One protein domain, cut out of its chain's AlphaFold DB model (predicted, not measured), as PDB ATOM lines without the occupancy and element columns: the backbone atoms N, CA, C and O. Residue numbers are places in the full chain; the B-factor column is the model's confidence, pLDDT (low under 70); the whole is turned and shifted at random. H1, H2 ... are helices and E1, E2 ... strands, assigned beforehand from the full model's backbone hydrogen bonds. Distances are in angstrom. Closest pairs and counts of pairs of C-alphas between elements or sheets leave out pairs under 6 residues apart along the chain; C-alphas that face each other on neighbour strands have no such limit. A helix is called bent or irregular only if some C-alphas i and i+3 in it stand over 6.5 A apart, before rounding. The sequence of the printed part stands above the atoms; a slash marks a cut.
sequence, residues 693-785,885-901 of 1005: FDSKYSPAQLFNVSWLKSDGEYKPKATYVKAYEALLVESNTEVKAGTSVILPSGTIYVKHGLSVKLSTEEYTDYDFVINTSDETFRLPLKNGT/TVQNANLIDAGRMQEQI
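AT A GLANCE: This is residues 693 to 785 and 885 to 901 of the 1005 residues of an uncharacterized protein of Candidatus Gastranaerophilales bacterium HUM_17 (UniProt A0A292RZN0). You will find a helix, H1, laid across one face of a small four-stranded sheet, E3, E8, E7 and E6, with the short hairpin E4 and E5 on the far side of that helix. The short strands E1 and E2 lie away from this sheet, and H2 lies off to one side, farthest of the elements from the mean of the C-alphas at 20.2 A. The printed part has 110 residues, with two named helices and eight named strands in the order E1 E2 E3 H1 E4 E5 E6 E7 E8 H2; the sheet runs E3, E8, E7, E6 and is mixed. The class is mixed, helices and strands, with 50 residues, under half, in named elements. The whole is compact, with a radius of gyration of the C-alphas of 14.8 A and spans of 41 by 31 by 28 A.

IN THESE COORDINATES: Find C-alpha 695 at (-15.348, 33.904, 51.555), where E1, residues 695 to 698, begins; it is 9.9 A long. E2 is residues 707 to 709 and E3 residues 714 to 716. From C-alpha 721 at (-18.446, 18.474, 42.118), H1 runs 15.4 A to residue 731. Then come E4, 740 to 742, E5, 748 to 750, E6, 756 to 758, E7, 768 to 771 and 10.3 A long, and E8, 776 to 778. H2, residues 889 to 901, runs 19.8 A to C-alpha 901 at (-40.099, 22.660, 48.209); it is irregular, but only just, with C-alphas 890 and 893 6.6 A apart.

HOW THE PARTS SIT: Look first at the sheet: E7 and E8 are an antiparallel hairpin, with N 771 and O 776 2.8 A apart. E3 and E8 are antiparallel, with N 715 and O 777 at 2.8 A. E6 and E7 are parallel, with N 757 and O 768 at 2.8 A. H1 is on this sheet at a height of 9.1 A, making two layers, a helix on one face of a sheet. It is over E8 and, only just, over E7, with 3 C-alphas on E7; it runs across the strands, at 70 degrees to E8 on the local plane. Its closest C-alphas to E6 are those of Ser 731 and Val 756, 5.4 A apart. The hairpin E4 and E5 has N 741 and O 749 at 2.8 A; the closest C-alphas of H1 and E5 are those of Ala 726 and Tyr 749, 6.7 A apart. E1 and E2 pair with no named strand but are near each other. H1 and H2 are apart. Every O i to N i+4 pair is within hydrogen-bond range in H1, and 7 of 9 are in H2.

THE WHOLE: The C-alphas farthest apart are those of Glu 734 and Ile 901, at 43.1 A. Residues 786 to 884 are not printed, and C-alphas 785 and 885 stand 26.0 A apart across the cut. Of the links that are printed whole, none is long. Mean pLDDT of the printed part is 82.5; residues 703 to 705 and 885 to 901 are under 70.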
ATOM      1  N   PHE A 693     -13.803  29.179  46.590       90.75
ATOM      2  CA  PHE A 693     -13.563  29.402  48.019       90.75
ATOM      3  C   PHE A 693     -13.334  30.850  48.479       90.75
ATOM      4  O   PHE A 693     -13.030  31.053  49.657       90.75
ATOM      5  N   ASP A 694     -13.588  31.860  47.635       90.38
ATOM      6  CA  ASP A 694     -13.756  33.241  48.114       90.38
ATOM      7  C   ASP A 694     -14.814  33.294  49.227       90.38
ATOM      8  O   ASP A 694     -15.907  32.742  49.088       90.38
ATOM      9  N   SER A 695     -14.510  33.951  50.350       91.12
ATOM     10  CA  SER A 695     -15.348  33.904  51.555       91.12
ATOM     11  C   SER A 695     -15.766  35.287  52.046       91.12
ATOM     12  O   SER A 695     -15.027  36.262  51.916       91.12
ATOM     13  N   LYS A 696     -16.969  35.383  52.621       89.62
ATOM     14  CA  LYS A 696     -17.475  36.620  53.235       89.62
ATOM     15  C   LYS A 696     -18.513  36.344  54.313       89.62
ATOM     16  O   LYS A 696     -19.341  35.446  54.172       89.62
ATOM     17  N   TYR A 697     -18.534  37.185  55.340       89.25
ATOM     18  CA  TYR A 697     -19.703  37.307  56.207       89.25
ATOM     19  C   TYR A 697     -20.739  38.231  55.558       89.25
ATOM     20  O   TYR A 697     -20.385  39.233  54.937       89.25
ATOM     21  N   SER A 698     -22.020  37.910  55.723       86.38
ATOM     22  CA  SER A 698     -23.150  38.699  55.226       86.38
ATOM     23  C   SER A 698     -24.206  38.885  56.326       86.38
ATOM     24  O   SER A 698     -24.535  37.899  56.990       86.38
ATOM     25  N   PRO A 699     -24.781  40.093  56.507       83.81
ATOM     26  CA  PRO A 699     -25.936  40.323  57.383       83.81
ATOM     27  C   PRO A 699     -27.259  39.848  56.761       83.81
ATOM     28  O   PRO A 699     -28.279  39.784  57.442       83.81
ATOM     29  N   ALA A 700     -27.266  39.563  55.456       82.88
ATOM     30  CA  ALA A 700     -28.418  39.066  54.718       82.88
ATOM     31  C   ALA A 700     -28.178  37.619  54.273       82.88
ATOM     32  O   ALA A 700     -27.073  37.272  53.844       82.88
ATOM     33  N   GLN A 701     -29.220  36.789  54.326       79.50
ATOM     34  CA  GLN A 701     -29.150  35.432  53.795       79.50
ATOM     35  C   GLN A 701     -28.937  35.473  52.276       79.50
ATOM     36  O   GLN A 701     -29.684  36.131  51.550       79.50
ATOM     37  N   LEU A 702     -27.905  34.776  51.796       78.44
ATOM     38  CA  LEU A 702     -27.641  34.637  50.366       78.44
ATOM     39  C   LEU A 702     -28.476  33.476  49.812       78.44
ATOM     40  O   LEU A 702     -28.277  32.328  50.196       78.44
ATOM     41  N   PHE A 703     -29.416  33.797  48.921       60.72
ATOM     42  CA  PHE A 703     -30.317  32.846  48.251       60.72
ATOM     43  C   PHE A 703     -29.831  32.505  46.830       60.72
ATOM     44  O   PHE A 703     -30.623  32.419  45.890       60.72
ATOM     45  N   ASN A 704     -28.513  32.392  46.637       66.38
ATOM     46  CA  ASN A 704     -27.925  31.948  45.379       66.38
ATOM     47  C   ASN A 704     -27.006  30.743  45.596       66.38
ATOM     48  O   ASN A 704     -26.063  30.780  46.378       66.38
ATOM     49  N   VAL A 705     -27.272  29.687  44.829       65.50
ATOM     50  CA  VAL A 705     -26.641  28.359  44.926       65.50
ATOM     51  C   VAL A 705     -25.117  28.339  44.714       65.50
ATOM     52  O   VAL A 705     -24.479  27.342  45.034       65.50
ATOM     53  N   SER A 706     -24.521  29.452  44.274       78.06
ATOM     54  CA  SER A 706     -23.067  29.650  44.186       78.06
ATOM     55  C   SER A 706     -22.388  30.148  45.469       78.06
ATOM     56  O   SER A 706     -21.162  30.104  45.535       78.06
ATOM     57  N   TRP A 707     -23.126  30.636  46.471       86.62
ATOM     58  CA  TRP A 707     -22.577  31.041  47.774       86.62
ATOM     59  C   TRP A 707     -23.151  30.147  48.869       86.62
ATOM     60  O   TRP A 707     -24.242  30.386  49.383       86.62
ATOM     61  N   LEU A 708     -22.407  29.107  49.237       88.25
ATOM     62  CA  LEU A 708     -22.848  28.138  50.230       88.25
ATOM     63  C   LEU A 708     -22.610  28.674  51.643       88.25
ATOM     64  O   LEU A 708     -21.524  29.160  51.967       88.25
ATOM     65  N   LYS A 709     -23.640  28.585  52.487       90.00
ATOM     66  CA  LYS A 709     -23.553  28.912  53.911       90.00
ATOM     67  C   LYS A 709     -22.547  27.986  54.596       90.00
ATOM     68  O   LYS A 709     -22.619  26.772  54.416       90.00
ATOM     69  N   SER A 710     -21.687  28.545  55.444       92.12
ATOM     70  CA  SER A 710     -20.988  27.740  56.439       92.12
ATOM     71  C   SER A 710     -21.864  27.560  57.678       92.12
ATOM     72  O   SER A 710     -22.132  28.491  58.437       92.12
ATOM     73  N   ASP A 711     -22.361  26.341  57.832       88.44
ATOM     74  CA  ASP A 711     -23.151  25.839  58.960       88.44
ATOM     75  C   ASP A 711     -22.459  24.659  59.665       88.44
ATOM     76  O   ASP A 711     -22.916  24.203  60.712       88.44
ATOM     77  N   GLY A 712     -21.328  24.192  59.125       87.12
ATOM     78  CA  GLY A 712     -20.570  23.058  59.644       87.12
ATOM     79  C   GLY A 712     -21.147  21.688  59.279       87.12
ATOM     80  O   GLY A 712     -20.618  20.690  59.771       87.12
ATOM     81  N   GLU A 713     -22.180  21.618  58.433       91.50
ATOM     82  CA  GLU A 713     -22.685  20.358  57.880       91.50
ATOM     83  C   GLU A 713     -21.751  19.803  56.792       91.50
ATOM     84  O   GLU A 713     -21.002  20.539  56.142       91.50
ATOM     85  N   TYR A 714     -21.850  18.495  56.544       92.56
ATOM     86  CA  TYR A 714     -21.227  17.845  55.392       92.56
ATOM     87  C   TYR A 714     -22.120  17.971  54.149       92.56
ATOM     88  O   TYR A 714     -23.328  17.745  54.198       92.56
ATOM     89  N   LYS A 715     -21.509  18.337  53.024       89.69
ATOM     90  CA  LYS A 715     -22.140  18.701  51.754       89.69
ATOM     91  C   LYS A 715     -21.630  17.742  50.657       89.69
ATOM     92  O   LYS A 715     -20.427  17.473  50.616       89.69
ATOM     93  N   PRO A 716     -22.491  17.179  49.790       88.94
ATOM     94  CA  PRO A 716     -22.101  16.075  48.907       88.94
ATOM     95  C   PRO A 716     -21.422  16.525  47.608       88.94
ATOM     96  O   PRO A 716     -21.876  17.458  46.938       88.94
ATOM     97  N   LYS A 717     -20.402  15.769  47.182       86.56
ATOM     98  CA  LYS A 717     -19.754  15.880  45.862       86.56
ATOM     99  C   LYS A 717     -20.770  15.885  44.720       86.56
ATOM    100  O   LYS A 717     -20.642  16.684  43.804       86.56
ATOM    101  N   ALA A 718     -21.806  15.046  44.799       81.25
ATOM    102  CA  ALA A 718     -22.843  14.928  43.769       81.25
ATOM    103  C   ALA A 718     -23.586  16.247  43.461       81.25
ATOM    104  O   ALA A 718     -24.107  16.407  42.360       81.25
ATOM    105  N   THR A 719     -23.622  17.198  44.402       80.06
ATOM    106  CA  THR A 719     -24.204  18.539  44.197       80.06
ATOM    107  C   THR A 719     -23.136  19.592  43.888       80.06
ATOM    108  O   THR A 719     -23.403  20.548  43.165       80.06
ATOM    109  N   TYR A 720     -21.916  19.414  44.404       85.50
ATOM    110  CA  TYR A 720     -20.862  20.433  44.413       85.50
ATOM    111  C   TYR A 720     -19.523  19.900  43.875       85.50
ATOM    112  O   TYR A 720     -18.470  20.098  44.481       85.50
ATOM    113  N   VAL A 721     -19.571  19.216  42.725       86.38
ATOM    114  CA  VAL A 721     -18.446  18.474  42.118       86.38
ATOM    115  C   VAL A 721     -17.151  19.293  42.094       86.38
ATOM    116  O   VAL A 721     -16.144  18.858  42.645       86.38
ATOM    117  N   LYS A 722     -17.197  20.518  41.546       87.56
ATOM    118  CA  LYS A 722     -16.017  21.395  41.418       87.56
ATOM    119  C   LYS A 722     -15.389  21.755  42.765       87.56
ATOM    120  O   LYS A 722     -14.169  21.820  42.863       87.56
ATOM    121  N   ALA A 723     -16.205  21.972  43.797       90.06
ATOM    122  CA  ALA A 723     -15.720  22.294  45.136       90.06
ATOM    123  C   ALA A 723     -15.050  21.075  45.791       90.06
ATOM    124  O   ALA A 723     -13.962  21.195  46.343       90.06
ATOM    125  N   TYR A 724     -15.646  19.887  45.677       92.81
ATOM    126  CA  TYR A 724     -15.042  18.660  46.205       92.81
ATOM    127  C   TYR A 724     -13.727  18.306  45.485       92.81
ATOM    128  O   TYR A 724     -12.727  18.005  46.132       92.81
ATOM    129  N   GLU A 725     -13.690  18.404  44.152       92.56
ATOM    130  CA  GLU A 725     -12.484  18.138  43.354       92.56
ATOM    131  C   GLU A 725     -11.365  19.161  43.614       92.56
ATOM    132  O   GLU A 725     -10.205  18.776  43.757       92.56
ATOM    133  N   ALA A 726     -11.696  20.448  43.752       92.44
ATOM    134  CA  ALA A 726     -10.722  21.477  44.111       92.44
ATOM    135  C   ALA A 726     -10.179  21.296  45.542       92.44
ATOM    136  O   ALA A 726      -8.976  21.445  45.759       92.44
ATOM    137  N   LEU A 727     -11.011  20.886  46.508       94.06
ATOM    138  CA  LEU A 727     -10.539  20.557  47.859       94.06
ATOM    139  C   LEU A 727      -9.616  19.327  47.872       94.06
ATOM    140  O   LEU A 727      -8.646  19.316  48.628       94.06
ATOM    141  N   LEU A 728      -9.834  18.327  47.008       93.62
ATOM    142  CA  LEU A 728      -8.875  17.225  46.843       93.62
ATOM    143  C   LEU A 728      -7.506  17.732  46.353       93.62
ATOM    144  O   LEU A 728      -6.480  17.328  46.907       93.62
ATOM    145  N   VAL A 729      -7.471  18.669  45.396       93.50
ATOM    146  CA  VAL A 729      -6.222  19.331  44.959       93.50
ATOM    147  C   VAL A 729      -5.565  20.111  46.106       93.50
ATOM    148  O   VAL A 729      -4.341  20.066  46.257       93.50
ATOM    149  N   GLU A 730      -6.347  20.775  46.958       93.25
ATOM    150  CA  GLU A 730      -5.837  21.462  48.152       93.25
ATOM    151  C   GLU A 730      -5.257  20.498  49.198       93.25
ATOM    152  O   GLU A 730      -4.156  20.732  49.700       93.25
ATOM    153  N   SER A 731      -5.909  19.360  49.448       91.94
ATOM    154  CA  SER A 731      -5.406  18.334  50.374       91.94
ATOM    155  C   SER A 731      -4.117  17.640  49.897       91.94
ATOM    156  O   SER A 731      -3.330  17.171  50.717       91.94
ATOM    157  N   ASN A 732      -3.857  17.596  48.582       89.19
ATOM    158  CA  ASN A 732      -2.678  16.927  48.030       89.19
ATOM    159  C   ASN A 732      -1.385  17.730  48.291       89.19
ATOM    160  O   ASN A 732      -1.134  18.761  47.661       89.19
ATOM    161  N   THR A 733      -0.530  17.229  49.182       85.81
ATOM    162  CA  THR A 733       0.739  17.858  49.588       85.81
ATOM    163  C   THR A 733       1.831  17.860  48.512       85.81
ATOM    164  O   THR A 733       2.781  18.634  48.626       85.81
ATOM    165  N   GLU A 734       1.705  17.055  47.453       88.56
ATOM    166  CA  GLU A 734       2.637  17.044  46.315       88.56
ATOM    167  C   GLU A 734       2.407  18.247  45.380       88.56
ATOM    168  O   GLU A 734       3.342  18.745  44.745       88.56
ATOM    169  N   VAL A 735       1.171  18.761  45.328       88.50
ATOM    170  CA  VAL A 735       0.804  19.943  44.536       88.50
ATOM    171  C   VAL A 735       1.103  21.213  45.332       88.50
ATOM    172  O   VAL A 735       0.527  21.458  46.395       88.50
ATOM    173  N   LYS A 736       1.981  22.063  44.789       88.31
ATOM    174  CA  LYS A 736       2.345  23.362  45.377       88.31
ATOM    175  C   LYS A 736       1.250  24.407  45.144       88.31
ATOM    176  O   LYS A 736       0.637  24.429  44.076       88.31
ATOM    177  N   ALA A 737       1.057  25.317  46.097       89.25
ATOM    178  CA  ALA A 737       0.239  26.511  45.880       89.25
ATOM    179  C   ALA A 737       0.776  27.336  44.688       89.25
ATOM    180  O   ALA A 737       1.981  27.359  44.433       89.25
ATOM    181  N   GLY A 738      -0.128  27.966  43.939       88.44
ATOM    182  CA  GLY A 738       0.138  28.617  42.652       88.44
ATOM    183  C   GLY A 738       0.135  27.680  41.436       88.44
ATOM    184  O   GLY A 738       0.277  28.160  40.315       88.44
ATOM    185  N   THR A 739      -0.035  26.363  41.613       90.62
ATOM    186  CA  THR A 739      -0.101  25.407  40.489       90.62
ATOM    187  C   THR A 739      -1.516  25.333  39.915       90.62
ATOM    188  O   THR A 739      -2.465  25.080  40.658       90.62
ATOM    189  N   SER A 740      -1.649  25.490  38.596       91.62
ATOM    190  CA  SER A 740      -2.888  25.211  37.858       91.62
ATOM    191  C   SER A 740      -3.062  23.709  37.623       91.62
ATOM    192  O   SER A 740      -2.154  23.048  37.123       91.62
ATOM    193  N   VAL A 741      -4.242  23.178  37.935       88.38
ATOM    194  CA  VAL A 741      -4.631  21.773  37.761       88.38
ATOM    195  C   VAL A 741      -5.961  21.722  37.010       88.38
ATOM    196  O   VAL A 741      -6.889  22.460  37.336       88.38
ATOM    197  N   ILE A 742      -6.077  20.847  36.010       87.19
ATOM    198  CA  ILE A 742      -7.364  20.555  35.366       87.19
ATOM    199  C   ILE A 742      -8.113  19.572  36.270       87.19
ATOM    200  O   ILE A 742      -7.661  18.445  36.470       87.19
ATOM    201  N   LEU A 743      -9.241  20.002  36.837       85.94
ATOM    202  CA  LEU A 743     -10.127  19.138  37.616       85.94
ATOM    203  C   LEU A 743     -10.782  18.079  36.705       85.94
ATOM    204  O   LEU A 743     -11.025  18.376  35.531       85.94
ATOM    205  N   PRO A 744     -11.150  16.889  37.221       84.81
ATOM    206  CA  PRO A 744     -11.923  15.895  36.470       84.81
ATOM    207  C   PRO A 744     -13.197  16.455  35.811       84.81
ATOM    208  O   PRO A 744     -13.551  16.026  34.716       84.81
ATOM    209  N   SER A 745     -13.832  17.481  36.393       75.81
ATOM    210  CA  SER A 745     -14.934  18.237  35.774       75.81
ATOM    211  C   SER A 745     -14.524  19.169  34.605       75.81
ATOM    212  O   SER A 745     -15.249  20.123  34.298       75.81
ATOM    213  N   GLY A 746     -13.337  19.002  34.016       76.12
ATOM    214  CA  GLY A 746     -12.825  19.786  32.882       76.12
ATOM    215  C   GLY A 746     -12.565  21.272  33.167       76.12
ATOM    216  O   GLY A 746     -12.458  22.063  32.238       76.12
ATOM    217  N   THR A 747     -12.508  21.689  34.435       77.31
ATOM    218  CA  THR A 747     -12.308  23.096  34.831       77.31
ATOM    219  C   THR A 747     -10.891  23.299  35.356       77.31
ATOM    220  O   THR A 747     -10.428  22.505  36.167       77.31
ATOM    221  N   ILE A 748     -10.205  24.361  34.928       83.00
ATOM    222  CA  ILE A 748      -8.897  24.730  35.488       83.00
ATOM    223  C   ILE A 748      -9.107  25.339  36.880       83.00
ATOM    224  O   ILE A 748      -9.887  26.274  37.042       83.00
ATOM    225  N   TYR A 749      -8.390  24.820  37.873       88.94
ATOM    226  CA  TYR A 749      -8.332  25.346  39.233       88.94
ATOM    227  C   TYR A 749      -6.882  25.665  39.606       88.94
ATOM    228  O   TYR A 749      -5.980  24.888  39.299       88.94
ATOM    229  N   VAL A 750      -6.643  26.797  40.266       90.06
ATOM    230  CA  VAL A 750      -5.322  27.158  40.799       90.06
ATOM    231  C   VAL A 750      -5.308  26.825  42.281       90.06
ATOM    232  O   VAL A 750      -6.183  27.270  43.014       90.06
ATOM    233  N   LYS A 751      -4.309  26.069  42.742       91.56
ATOM    234  CA  LYS A 751      -4.175  25.764  44.169       91.56
ATOM    235  C   LYS A 751      -3.824  27.029  44.961       91.56
ATOM    236  O   LYS A 751      -2.765  27.615  44.744       91.56
ATOM    237  N   HIS A 752      -4.673  27.426  45.898       86.75
ATOM    238  CA  HIS A 752      -4.503  28.574  46.787       86.75
ATOM    239  C   HIS A 752      -3.695  28.231  48.055       86.75
ATOM    240  O   HIS A 752      -3.035  29.112  48.603       86.75
ATOM    241  N   GLY A 753      -3.687  26.968  48.500       88.50
ATOM    242  CA  GLY A 753      -3.011  26.536  49.731       88.50
ATOM    243  C   GLY A 753      -3.906  26.642  50.969       88.50
ATOM    244  O   GLY A 753      -3.489  27.172  51.997       88.50
ATOM    245  N   LEU A 754      -5.152  26.180  50.850       90.81
ATOM    246  CA  LEU A 754      -6.151  26.206  51.921       90.81
ATOM    247  C   LEU A 754      -5.829  25.174  53.014       90.81
ATOM    248  O   LEU A 754      -5.254  24.121  52.740       90.81
ATOM    249  N   SER A 755      -6.240  25.444  54.259       91.81
ATOM    250  CA  SER A 755      -6.136  24.446  55.334       91.81
ATOM    251  C   SER A 755      -7.229  23.395  55.154       91.81
ATOM    252  O   SER A 755      -8.412  23.674  55.361       91.81
ATOM    253  N   VAL A 756      -6.829  22.198  54.722       94.81
ATOM    254  CA  VAL A 756      -7.726  21.066  54.472       94.81
ATOM    255  C   VAL A 756      -7.308  19.874  55.328       94.81
ATOM    256  O   VAL A 756      -6.120  19.580  55.467       94.81
ATOM    257  N   LYS A 757      -8.304  19.190  55.891       95.62
ATOM    258  CA  LYS A 757      -8.178  17.997  56.732       95.62
ATOM    259  C   LYS A 757      -9.028  16.856  56.201       95.62
ATOM    260  O   LYS A 757     -10.055  17.085  55.561       95.62
ATOM    261  N   LEU A 758      -8.636  15.625  56.499       93.00
ATOM    262  CA  LEU A 758      -9.521  14.471  56.352       93.00
ATOM    263  C   LEU A 758     -10.467  14.384  57.558       93.00
ATOM    264  O   LEU A 758     -10.111  14.767  58.670       93.00
ATOM    265  N   SER A 759     -11.665  13.827  57.372       92.75
ATOM    266  CA  SER A 759     -12.649  13.614  58.450       92.75
ATOM    267  C   SER A 759     -12.185  12.648  59.552       92.75
ATOM    268  O   SER A 759     -12.854  12.513  60.575       92.75
ATOM    269  N   THR A 760     -11.047  11.982  59.346       91.62
ATOM    270  CA  THR A 760     -10.353  11.100  60.294       91.62
ATOM    271  C   THR A 760      -9.230  11.791  61.079       91.62
ATOM    272  O   THR A 760      -8.638  11.159  61.954       91.62
ATOM    273  N   GLU A 761      -8.916  13.054  60.782       91.81
ATOM    274  CA  GLU A 761      -7.895  13.856  61.467       91.81
ATOM    275  C   GLU A 761      -8.518  14.800  62.508       91.81
ATOM    276  O   GLU A 761      -9.708  15.113  62.459       91.81
ATOM    277  N   GLU A 762      -7.705  15.319  63.436       92.50
ATOM    278  CA  GLU A 762      -8.120  16.473  64.241       92.50
ATOM    279  C   GLU A 762      -8.154  17.742  63.372       92.50
ATOM    280  O   GLU A 762      -7.181  18.084  62.691       92.50
ATOM    281  N   TYR A 763      -9.285  18.447  63.417       93.44
ATOM    282  CA  TYR A 763      -9.552  19.670  62.662       93.44
ATOM    283  C   TYR A 763     -10.196  20.744  63.550       93.44
ATOM    284  O   TYR A 763     -10.782  20.452  64.594       93.44
ATOM    285  N   THR A 764     -10.097  22.003  63.129       93.44
ATOM    286  CA  THR A 764     -10.601  23.175  63.856       93.44
ATOM    287  C   THR A 764     -11.801  23.822  63.151       93.44
ATOM    288  O   THR A 764     -12.313  23.328  62.145       93.44
ATOM    289  N   ASP A 765     -12.260  24.966  63.665       91.56
ATOM    290  CA  ASP A 765     -13.244  25.813  62.980       91.56
ATOM    291  C   ASP A 765     -12.702  26.463  61.694       91.56
ATOM    292  O   ASP A 765     -13.508  26.933  60.893       91.56
ATOM    293  N   TYR A 766     -11.378  26.506  61.500       91.75
ATOM    294  CA  TYR A 766     -10.709  27.160  60.366       91.75
ATOM    295  C   TYR A 766     -10.365  26.205  59.210       91.75
ATOM    296  O   TYR A 766      -9.916  26.652  58.156       91.75
ATOM    297  N   ASP A 767     -10.573  24.899  59.394       94.25
ATOM    298  CA  ASP A 767     -10.218  23.872  58.416       94.25
ATOM    299  C   ASP A 767     -11.417  23.470  57.546       94.25
ATOM    300  O   ASP A 767     -12.522  23.228  58.043       94.25
ATOM    301  N   PHE A 768     -11.181  23.330  56.240       95.50
ATOM    302  CA  PHE A 768     -12.065  22.558  55.369       95.50
ATOM    303  C   PHE A 768     -11.867  21.076  55.693       95.50
ATOM    304  O   PHE A 768     -10.735  20.638  55.888       95.50
ATOM    305  N   VAL A 769     -12.937  20.281  55.714       96.75
ATOM    306  CA  VAL A 769     -12.832  18.843  56.027       96.75
ATOM    307  C   VAL A 769     -13.382  18.016  54.873       96.75
ATOM    308  O   VAL A 769     -14.520  18.233  54.471       96.75
ATOM    309  N   ILE A 770     -12.607  17.067  54.349       96.69
ATOM    310  CA  ILE A 770     -13.033  16.113  53.314       96.69
ATOM    311  C   ILE A 770     -13.273  14.746  53.946       96.69
ATOM    312  O   ILE A 770     -12.424  14.219  54.662       96.69
ATOM    313  N   ASN A 771     -14.397  14.125  53.611       94.56
ATOM    314  CA  ASN A 771     -14.634  12.709  53.824       94.56
ATOM    315  C   ASN A 771     -14.605  11.990  52.468       94.56
ATOM    316  O   ASN A 771     -15.546  12.080  51.678       94.56
ATOM    317  N   THR A 772     -13.508  11.277  52.209       92.88
ATOM    318  CA  THR A 772     -13.273  10.556  50.950       92.88
ATOM    319  C   THR A 772     -14.053   9.249  50.829       92.88
ATOM    320  O   THR A 772     -14.149   8.712  49.731       92.88
ATOM    321  N   SER A 773     -14.596   8.718  51.931       91.75
ATOM    322  CA  SER A 773     -15.397   7.486  51.932       91.75
ATOM    323  C   SER A 773     -16.861   7.753  51.586       91.75
ATOM    324  O   SER A 773     -17.447   6.998  50.819       91.75
ATOM    325  N   ASP A 774     -17.423   8.846  52.109       90.81
ATOM    326  CA  ASP A 774     -18.821   9.242  51.880       90.81
ATOM    327  C   ASP A 774     -18.984  10.256  50.725       90.81
ATOM    328  O   ASP A 774     -20.090  10.718  50.453       90.81
ATOM    329  N   GLU A 775     -17.886  10.640  50.062       93.38
ATOM    330  CA  GLU A 775     -17.809  11.700  49.039       93.38
ATOM    331  C   GLU A 775     -18.464  13.033  49.468       93.38
ATOM    332  O   GLU A 775     -19.251  13.647  48.737       93.38
ATOM    333  N   THR A 776     -18.133  13.504  50.675       94.75
ATOM    334  CA  THR A 776     -18.637  14.775  51.231       94.75
ATOM    335  C   THR A 776     -17.511  15.698  51.695       94.75
ATOM    336  O   THR A 776     -16.395  15.262  51.969       94.75
ATOM    337  N   PHE A 777     -17.801  16.995  51.811       95.50
ATOM    338  CA  PHE A 777     -16.905  17.983  52.417       95.50
ATOM    339  C   PHE A 777     -17.668  18.927  53.355       95.50
ATOM    340  O   PHE A 777     -18.873  19.114  53.213       95.50
ATOM    341  N   ARG A 778     -16.968  19.549  54.300       95.00
ATOM    342  CA  ARG A 778     -17.491  20.522  55.268       95.00
ATOM    343  C   ARG A 778     -16.712  21.830  55.148       95.00
ATOM    344  O   ARG A 778     -15.487  21.815  55.035       95.00
ATOM    345  N   LEU A 779     -17.431  22.951  55.194       95.25
ATOM    346  CA  LEU A 779     -16.852  24.298  55.179       95.25
ATOM    347  C   LEU A 779     -16.321  24.705  56.571       95.25
ATOM    348  O   LEU A 779     -16.914  24.302  57.579       95.25
ATOM    349  N   PRO A 780     -15.266  25.540  56.649       95.00
ATOM    350  CA  PRO A 780     -14.812  26.134  57.904       95.00
ATOM    351  C   PRO A 780     -15.892  27.030  58.516       95.00
ATOM    352  O   PRO A 780     -16.508  27.834  57.816       95.00
ATOM    353  N   LEU A 781     -16.110  26.942  59.828       91.88
ATOM    354  CA  LEU A 781     -17.011  27.839  60.569       91.88
ATOM    355  C   LEU A 781     -16.424  29.250  60.757       91.88
ATOM    356  O   LEU A 781     -17.153  30.184  61.101       91.88
ATOM    357  N   LYS A 782     -15.113  29.398  60.543       88.88
ATOM    358  CA  LYS A 782     -14.337  30.633  60.664       88.88
ATOM    359  C   LYS A 782     -13.357  30.742  59.497       88.88
ATOM    360  O   LYS A 782     -12.779  29.743  59.083       88.88
ATOM    361  N   ASN A 783     -13.144  31.948  58.983       87.38
ATOM    362  CA  ASN A 783     -12.216  32.225  57.879       87.38
ATOM    363  C   ASN A 783     -11.003  33.081  58.302       87.38
ATOM    364  O   ASN A 783     -10.143  33.367  57.473       87.38
ATOM    365  N   GLY A 784     -10.933  33.506  59.568       81.75
ATOM    366  CA  GLY A 784      -9.867  34.359  60.101       81.75
ATOM    367  C   GLY A 784     -10.163  35.860  60.035       81.75
ATOM    368  O   GLY A 784      -9.392  36.650  60.583       81.75
ATOM    369  N   THR A 785     -11.272  36.288  59.419       81.19
ATOM    370  CA  THR A 785     -11.667  37.708  59.366       81.19
ATOM    371  C   THR A 785     -12.570  38.130  60.526       81.19
ATOM    372  O   THR A 785     -12.998  39.282  60.580       81.19
ATOM    373  N   THR A 885     -23.198  26.909  39.936       54.34
ATOM    374  CA  THR A 885     -24.164  25.814  39.910       54.34
ATOM    375  C   THR A 885     -25.247  26.120  38.872       54.34
ATOM    376  O   THR A 885     -26.211  26.828  39.160       54.34
ATOM    377  N   VAL A 886     -25.076  25.511  37.693       50.00
ATOM    378  CA  VAL A 886     -25.941  25.528  36.491       50.00
ATOM    379  C   VAL A 886     -25.784  26.751  35.566       50.00
ATOM    380  O   VAL A 886     -26.324  27.825  35.800       50.00
ATOM    381  N   GLN A 887     -25.129  26.524  34.421       47.28
ATOM    382  CA  GLN A 887     -24.797  27.506  33.369       47.28
ATOM    383  C   GLN A 887     -25.984  27.911  32.460       47.28
ATOM    384  O   GLN A 887     -25.795  28.261  31.298       47.28
ATOM    385  N   ASN A 888     -27.230  27.808  32.931       43.00
ATOM    386  CA  ASN A 888     -28.414  28.069  32.107       43.00
ATOM    387  C   ASN A 888     -29.418  28.932  32.872       43.00
ATOM    388  O   ASN A 888     -29.988  28.487  33.868       43.00
ATOM    389  N   ALA A 889     -29.673  30.144  32.370       42.44
ATOM    390  CA  ALA A 889     -30.584  31.109  32.984       42.44
ATOM    391  C   ALA A 889     -31.989  30.533  33.251       42.44
ATOM    392  O   ALA A 889     -32.591  30.838  34.278       42.44
ATOM    393  N   ASN A 890     -32.472  29.627  32.393       46.28
ATOM    394  CA  ASN A 890     -33.787  28.991  32.535       46.28
ATOM    395  C   ASN A 890     -33.847  27.941  33.663       46.28
ATOM    396  O   ASN A 890     -34.934  27.504  34.031       46.28
ATOM    397  N   LEU A 891     -32.702  27.524  34.218       44.53
ATOM    398  CA  LEU A 891     -32.613  26.591  35.348       44.53
ATOM    399  C   LEU A 891     -32.310  27.289  36.687       44.53
ATOM    400  O   LEU A 891     -32.433  26.659  37.736       44.53
ATOM    401  N   ILE A 892     -31.995  28.589  36.684       52.03
ATOM    402  CA  ILE A 892     -31.777  29.366  37.917       52.03
ATOM    403  C   ILE A 892     -33.061  29.410  38.770       52.03
ATOM    404  O   ILE A 892     -32.996  29.256  39.990       52.03
ATOM    405  N   ASP A 893     -34.238  29.526  38.147       49.34
ATOM    406  CA  ASP A 893     -35.523  29.452  38.864       49.34
ATOM    407  C   ASP A 893     -35.850  28.033  39.373       49.34
ATOM    408  O   ASP A 893     -36.495  27.897  40.414       49.34
ATOM    409  N   ALA A 894     -35.343  26.970  38.734       45.94
ATOM    410  CA  ALA A 894     -35.530  25.598  39.222       45.94
ATOM    411  C   ALA A 894     -34.809  25.364  40.566       45.94
ATOM    412  O   ALA A 894     -35.371  24.738  41.466       45.94
ATOM    413  N   GLY A 895     -33.617  25.945  40.751       49.06
ATOM    414  CA  GLY A 895     -32.928  25.938  42.049       49.06
ATOM    415  C   GLY A 895     -33.732  26.649  43.148       49.06
ATOM    416  O   GLY A 895     -33.854  26.143  44.263       49.06
ATOM    417  N   ARG A 896     -34.367  27.781  42.812       51.19
ATOM    418  CA  ARG A 896     -35.215  28.559  43.737       51.19
ATOM    419  C   ARG A 896     -36.500  27.808  44.106       51.19
ATOM    420  O   ARG A 896     -36.917  27.838  45.262       51.19
ATOM    421  N   MET A 897     -37.091  27.074  43.160       53.59
ATOM    422  CA  MET A 897     -38.209  26.164  43.437       53.59
ATOM    423  C   MET A 897     -37.821  25.048  44.418       53.59
ATOM    424  O   MET A 897     -38.647  24.646  45.236       53.59
ATOM    425  N   GLN A 898     -36.578  24.558  44.383       54.62
ATOM    426  CA  GLN A 898     -36.159  23.448  45.238       54.62
ATOM    427  C   GLN A 898     -35.984  23.863  46.712       54.62
ATOM    428  O   GLN A 898     -36.419  23.123  47.594       54.62
ATOM    429  N   GLU A 899     -35.496  25.076  47.008       51.84
ATOM    430  CA  GLU A 899     -35.546  25.637  48.376       51.84
ATOM    431  C   GLU A 899     -36.987  25.879  48.870       51.84
ATOM    432  O   GLU A 899     -37.289  25.684  50.054       51.84
ATOM    433  N   GLN A 900     -37.903  26.277  47.981       53.94
ATOM    434  CA  GLN A 900     -39.317  26.443  48.331       53.94
ATOM    435  C   GLN A 900     -39.990  25.098  48.648       53.94
ATOM    436  O   GLN A 900     -40.742  25.009  49.619       53.94
ATOM    437  N   ILE A 901     -39.662  24.033  47.909       55.41
ATOM    438  CA  ILE A 901     -40.099  22.660  48.209       55.41
ATOM    439  C   ILE A 901     -39.554  22.192  49.570       55.41
ATOM    440  O   ILE A 901     -40.306  21.622  50.360       55.41
TER     441      ILE A 901